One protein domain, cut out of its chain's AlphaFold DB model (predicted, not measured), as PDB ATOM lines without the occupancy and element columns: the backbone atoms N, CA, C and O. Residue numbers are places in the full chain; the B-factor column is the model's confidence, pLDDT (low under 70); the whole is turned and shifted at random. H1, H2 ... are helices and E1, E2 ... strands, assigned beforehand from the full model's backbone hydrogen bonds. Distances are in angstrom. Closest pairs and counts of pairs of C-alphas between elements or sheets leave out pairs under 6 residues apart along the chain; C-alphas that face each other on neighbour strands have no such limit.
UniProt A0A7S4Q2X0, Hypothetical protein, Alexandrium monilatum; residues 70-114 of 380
ATOM      1  N   LEU A  70     146.256 167.526 101.946       97.62
ATOM      2  CA  LEU A  70     147.390 167.006 102.706       97.62
ATOM      3  C   LEU A  70     147.051 165.661 103.373       97.62
ATOM      4  O   LEU A  70     145.904 165.476 103.788       97.62
ATOM      5  N   PRO A  71     148.038 164.766 103.563       97.44
ATOM      6  CA  PRO A  71     147.839 163.548 104.339       97.44
ATOM      7  C   PRO A  71     147.366 163.849 105.768       97.44
ATOM      8  O   PRO A  71     147.666 164.924 106.308       97.44
ATOM      9  N   PRO A  72     146.694 162.894 106.437       96.88
ATOM     10  CA  PRO A  72     146.345 163.027 107.845       96.88
ATOM     11  C   PRO A  72     147.561 163.406 108.699       96.88
ATOM     12  O   PRO A  72     148.657 162.885 108.496       96.88
ATOM     13  N   GLN A  73     147.357 164.305 109.668       96.94
ATOM     14  CA  GLN A  73     148.404 164.770 110.594       96.94
ATOM     15  C   GLN A  73     149.585 165.474 109.897       96.94
ATOM     16  O   GLN A  73     150.685 165.555 110.446       96.94
ATOM     17  N   SER A  74     149.359 165.998 108.692       97.94
ATOM     18  CA  SER A  74     150.286 166.906 108.023       97.94
ATOM     19  C   SER A  74     149.783 168.340 108.113       97.94
ATOM     20  O   SER A  74     148.588 168.601 107.981       97.94
ATOM     21  N   GLU A  75     150.699 169.281 108.292       97.75
ATOM     22  CA  GLU A  75     150.394 170.711 108.314       97.75
ATOM     23  C   GLU A  75     151.314 171.479 107.365       97.75
ATOM     24  O   GLU A  75     152.479 171.127 107.184       97.75
ATOM     25  N   LEU A  76     150.794 172.537 106.743       97.44
ATOM     26  CA  LEU A  76     151.607 173.432 105.927       97.44
ATOM     27  C   LEU A  76     152.222 174.507 106.826       97.44
ATOM     28  O   LEU A  76     151.526 175.396 107.316       97.44
ATOM     29  N   VAL A  77     153.535 174.446 107.014       97.00
ATOM     30  CA  VAL A  77     154.289 175.416 107.807       97.00
ATOM     31  C   VAL A  77     154.809 176.502 106.870       97.00
ATOM     32  O   VAL A  77     155.599 176.245 105.961       97.00
ATOM     33  N   SER A  78     154.346 177.737 107.072       93.44
ATOM     34  CA  SER A  78     154.783 178.878 106.262       93.44
ATOM     35  C   SER A  78     156.204 179.296 106.633       93.44
ATOM     36  O   SER A  78     156.459 179.730 107.757       93.44
ATOM     37  N   GLY A  79     157.119 179.226 105.667       86.38
ATOM     38  CA  GLY A  79     158.525 179.608 105.798       86.38
ATOM     39  C   GLY A  79     158.777 181.126 105.797       86.38
ATOM     40  O   GLY A  79     159.694 181.627 105.158       86.38
ATOM     41  N   GLY A  80     157.965 181.931 106.479       90.50
ATOM     42  CA  GLY A  80     158.121 183.392 106.430       90.50
ATOM     43  C   GLY A  80     158.175 183.953 104.994       90.50
ATOM     44  O   GLY A  80     157.615 183.386 104.061       90.50
ATOM     45  N   ARG A  81     158.829 185.106 104.799       92.31
ATOM     46  CA  ARG A  81     158.813 185.824 103.506       92.31
ATOM     47  C   ARG A  81     159.833 185.302 102.483       92.31
ATOM     48  O   ARG A  81     159.733 185.647 101.311       92.31
ATOM     49  N   THR A  82     160.825 184.529 102.922       93.81
ATOM     50  CA  THR A  82     161.978 184.112 102.102       93.81
ATOM     51  C   THR A  82     162.167 182.603 102.024       93.81
ATOM     52  O   THR A  82     162.957 182.153 101.199       93.81
ATOM     53  N   VAL A  83     161.491 181.820 102.866       88.69
ATOM     54  CA  VAL A  83     161.585 180.357 102.849       88.69
ATOM     55  C   VAL A  83     160.282 179.818 102.248       88.69
ATOM     56  O   VAL A  83     159.202 180.280 102.625       88.69
ATOM     57  N   PRO A  84     160.345 178.890 101.276       90.69
ATOM     58  CA  PRO A  84     159.141 178.269 100.742       90.69
ATOM     59  C   PRO A  84     158.346 177.601 101.867       90.69
ATOM     60  O   PRO A  84     158.915 177.149 102.862       90.69
ATOM     61  N   SER A  85     157.023 177.547 101.719       94.69
ATOM     62  CA  SER A  85     156.187 176.758 102.621       94.69
ATOM     63  C   SER A  85     156.597 175.289 102.544       94.69
ATOM     64  O   SER A  85     156.828 174.764 101.457       94.69
ATOM     65  N   VAL A  86     156.679 174.638 103.699       97.00
ATOM     66  CA  VAL A  86     157.086 173.237 103.831       97.00
ATOM     67  C   VAL A  86     155.939 172.461 104.455       97.00
ATOM     68  O   VAL A  86     155.246 172.971 105.336       97.00
ATOM     69  N   ILE A  87     155.723 171.229 104.008       98.06
ATOM     70  CA  ILE A  87     154.725 170.347 104.609       98.06
ATOM     71  C   ILE A  87     155.399 169.595 105.758       98.06
ATOM     72  O   ILE A  87     156.395 168.912 105.553       98.06
ATOM     73  N   MET A  88     154.882 169.716 106.975       98.06
ATOM     74  CA  MET A  88     155.369 168.984 108.142       98.06
ATOM     75  C   MET A  88     154.469 167.776 108.398       98.06
ATOM     76  O   MET A  88     153.302 167.949 108.745       98.06
ATOM     77  N   HIS A  89     155.000 166.559 108.266       97.88
ATOM     78  CA  HIS A  89     154.284 165.329 108.619       97.88
ATOM     79  C   HIS A  89     154.547 164.974 110.090       97.88
ATOM     80  O   HIS A  89     155.569 164.353 110.419       97.88
ATOM     81  N   GLN A  90     153.619 165.363 110.974       97.50
ATOM     82  CA  GLN A  90     153.776 165.319 112.436       97.50
ATOM     83  C   GLN A  90     154.180 163.937 112.986       97.50
ATOM     84  O   GLN A  90     155.112 163.891 113.788       97.50
ATOM     85  N   PRO A  91     153.587 162.801 112.550       96.62
ATOM     86  CA  PRO A  91     153.930 161.480 113.093       96.62
ATOM     87  C   PRO A  91     155.384 161.078 112.849       96.62
ATOM     88  O   PRO A  91     155.987 160.376 113.655       96.62
ATOM     89  N   SER A  92     155.947 161.519 111.724       96.31
ATOM     90  CA  SER A  92     157.331 161.217 111.350       96.31
ATOM     91  C   SER A  92     158.326 162.312 111.739       96.31
ATOM     92  O   SER A  92     159.531 162.081 111.665       96.31
ATOM     93  N   GLY A  93     157.842 163.514 112.075       96.50
ATOM     94  CA  GLY A  93     158.662 164.718 112.239       96.50
ATOM     95  C   GLY A  93     159.384 165.174 110.963       96.50
ATOM     96  O   GLY A  93     160.314 165.975 111.046       96.50
ATOM     97  N   ARG A  94     159.018 164.644 109.786       97.50
ATOM     98  CA  ARG A  94     159.675 164.964 108.513       97.50
ATOM     99  C   ARG A  94     159.097 166.236 107.905       97.50
ATOM    100  O   ARG A  94     157.883 166.415 107.833       97.50
ATOM    101  N   GLN A  95     160.006 167.070 107.417       97.62
ATOM    102  CA  GLN A  95     159.718 168.166 106.504       97.62
ATOM    103  C   GLN A  95     159.721 167.629 105.070       97.62
ATOM    104  O   GLN A  95     160.700 167.022 104.641       97.62
ATOM    105  N   CYS A  96     158.624 167.845 104.358       97.38
ATOM    106  CA  CYS A  96     158.374 167.388 103.000       97.38
ATOM    107  C   CYS A  96     158.289 168.605 102.074       97.38
ATOM    108  O   CYS A  96     157.566 169.569 102.352       97.38
ATOM    109  N   ALA A  97     159.041 168.561 100.977       95.56
ATOM    110  CA  ALA A  97     159.099 169.626  99.983       95.56
ATOM    111  C   ALA A  97     157.921 169.571  98.998       95.56
ATOM    112  O   ALA A  97     157.607 170.572  98.353       95.56
ATOM    113  N   SER A  98     157.261 168.416  98.880       95.88
ATOM    114  CA  SER A  98     156.144 168.190  97.964       95.88
ATOM    115  C   SER A  98     155.011 167.392  98.612       95.88
ATOM    116  O   SER A  98     155.174 166.754  99.656       95.88
ATOM    117  N   LEU A  99     153.840 167.422  97.967       96.44
ATOM    118  CA  LEU A  99     152.685 166.626  98.379       96.44
ATOM    119  C   LEU A  99     152.962 165.118  98.263       96.44
ATOM    120  O   LEU A  99     152.572 164.354  99.141       96.44
ATOM    121  N   GLU A 100     153.682 164.707  97.218       95.94
ATOM    122  CA  GLU A 100     154.120 163.325  97.004       95.94
ATOM    123  C   GLU A 100     155.004 162.823  98.155       95.94
ATOM    124  O   GLU A 100     154.773 161.737  98.689       95.94
ATOM    125  N   GLU A 101     155.972 163.628  98.605       96.00
ATOM    126  CA  GLU A 101     156.824 163.279  99.747       96.00
ATOM    127  C   GLU A 101     156.028 163.171 101.052       96.00
ATOM    128  O   GLU A 101     156.300 162.286 101.867       96.00
ATOM    129  N   ALA A 102     155.043 164.050 101.251       97.75
ATOM    130  CA  ALA A 102     154.191 164.030 102.437       97.75
ATOM    131  C   ALA A 102     153.343 162.752 102.496       97.75
ATOM    132  O   ALA A 102     153.301 162.084 103.532       97.75
ATOM    133  N   TRP A 103     152.720 162.368 101.378       97.44
ATOM    134  CA  TRP A 103     151.985 161.105 101.269       97.44
ATOM    135  C   TRP A 103     152.881 159.892 101.451       97.44
ATOM    136  O   TRP A 103     152.517 158.955 102.161       97.44
ATOM    137  N   SER A 104     154.097 159.955 100.917       95.81
ATOM    138  CA  SER A 104     155.062 158.874 101.074       95.81
ATOM    139  C   SER A 104     155.461 158.671 102.537       95.81
ATOM    140  O   SER A 104     155.452 157.551 103.045       95.81
ATOM    141  N   ALA A 105     155.715 159.762 103.266       96.75
ATOM    142  CA  ALA A 105     155.992 159.704 104.700       96.75
ATOM    143  C   ALA A 105     154.797 159.178 105.522       96.75
ATOM    144  O   ALA A 105     154.996 158.515 106.550       96.75
ATOM    145  N   HIS A 106     153.567 159.455 105.079       96.94
ATOM    146  CA  HIS A 106     152.348 158.942 105.696       96.94
ATOM    147  C   HIS A 106     152.235 157.419 105.552       96.94
ATOM    148  O   HIS A 106     152.131 156.717 106.563       96.94
ATOM    149  N   PHE A 107     152.349 156.890 104.330       96.56
ATOM    150  CA  PHE A 107     152.296 155.444 104.092       96.56
ATOM    151  C   PHE A 107     153.442 154.693 104.763       96.56
ATOM    152  O   PHE A 107     153.198 153.658 105.382       96.56
ATOM    153  N   ASP A 108     154.662 155.236 104.749       95.00
ATOM    154  CA  ASP A 108     155.794 154.678 105.498       95.00
ATOM    155  C   ASP A 108     155.446 154.471 106.980       95.00
ATOM    156  O   ASP A 108     155.762 153.441 107.581       95.00
ATOM    157  N   THR A 109     154.788 155.462 107.586       94.94
ATOM    158  CA  THR A 109     154.399 155.414 108.999       94.94
ATOM    159  C   THR A 109     153.292 154.387 109.230       94.94
ATOM    160  O   THR A 109     153.368 153.610 110.184       94.94
ATOM    161  N   LEU A 110     152.301 154.333 108.335       93.69
ATOM    162  CA  LEU A 110     151.196 153.376 108.377       93.69
ATOM    163  C   LEU A 110     151.672 151.923 108.201       93.69
ATOM    164  O   LEU A 110     151.230 151.021 108.913       93.69
ATOM    165  N   HIS A 111     152.629 151.681 107.308       90.38
ATOM    166  CA  HIS A 111     153.222 150.359 107.125       90.38
ATOM    167  C   HIS A 111     154.061 149.931 108.333       90.38
ATOM    168  O   HIS A 111     153.946 148.790 108.791       90.38
ATOM    169  N   ARG A 112     154.862 150.843 108.902       91.81
ATOM    170  CA  ARG A 112     155.638 150.551 110.120       91.81
ATOM    171  C   ARG A 112     154.742 150.246 111.314       91.81
ATOM    172  O   ARG A 112     155.050 149.325 112.069       91.81
ATOM    173  N   SER A 113     153.645 150.981 111.491       90.75
ATOM    174  CA  SER A 113     152.714 150.730 112.595       90.75
ATOM    175  C   SER A 113     151.998 149.387 112.430       90.75
ATOM    176  O   SER A 113     151.879 148.640 113.398       90.75
ATOM    177  N   ARG A 114     151.621 149.008 111.202       87.31
ATOM    178  CA  ARG A 114     151.007 147.701 110.919       87.31
ATOM    179  C   ARG A 114     151.955 146.527 111.175       87.31
ATOM    180  O   ARG A 114     151.525 145.504 111.708       87.31
TER     181      ARG A 114
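What this domain is: This is residues 70 to 114 of the 380 residues of the protein "Hypothetical protein" of Alexandrium monilatum (UniProt A0A7S4Q2X0). A narrow rod is built of a small sheet of three strands, E1, E2 and E3, with one helix, H1, packed over one of its faces by residues 99 to 109 and running along the strands. The link between E1 and E2 makes one end of the rod, and the last turns of H1 make the other end. The printed part has 45 residues, with three named strands followed by one named helix: E1, E2, E3, H1. The sheet's order is E1, E2, E3, antiparallel throughout, and the class is mixed, helices and strands. The whole is only just compact, close to loose, with a radius of gyration of the C-alphas of 10.8 A and spans of 40 by 15 by 13 A.

How they stand to each other: E1, residues 74 to 77, and E2, residues 86 to 89, are antiparallel neighbours and a hairpin, with 151 degrees between their directions. N 77 and O 86 are within hydrogen-bond range at 2.8 A, and so are N 88 and O 75 at 2.8 A. E2 and E3, residues 94 to 96, form a second antiparallel hairpin, at 139 degrees. Across it N 96 and O 87 are 2.7 A apart and N 89 and O 94 are 2.9 A apart, both within hydrogen-bond range. E1, E2 and E3 form a meander, each strand the antiparallel neighbour of the one before; E1 and E3 are its edge strands. H1, residues 99 to 114, is on this sheet at a height over the sheet of 7.9 A, in two layers, a helix on one face of a sheet. It lies over E3 and only just over E2, on which 3 of its C-alphas fall. It runs along the strands, at 9 degrees to E3 on the local plane. Its closest C-alphas to E3 are those of Cys 96 and Ala 102, 5.4 A apart; to E2, those of His 89 and Ala 102, 6.3 A apart. In H1 every O i to N i+4 pair is within hydrogen-bond range.

Where its parts are: E1 begins at C-alpha 74, at (150.286, 166.906, 108.023), and is 9.4 A from first to last C-alpha. E2 is 9.7 A long, and E3, with three residues, is 6.2 A. H1 is 22.8 A long, from C-alpha 99 at (152.685, 166.626, 98.379) to C-alpha 114 at (151.007, 147.701, 110.919).

The domain as a whole: The two C-alphas farthest apart are those of Arg 81 and Arg 114, at 39.6 A. The printed part has no cut. The link from E1 to E2, 8 residues, is short, while those from E2 to E3 and from E3 to H1 are tight. The mean pLDDT of the printed part is 95.2, and no printed residue is under 70.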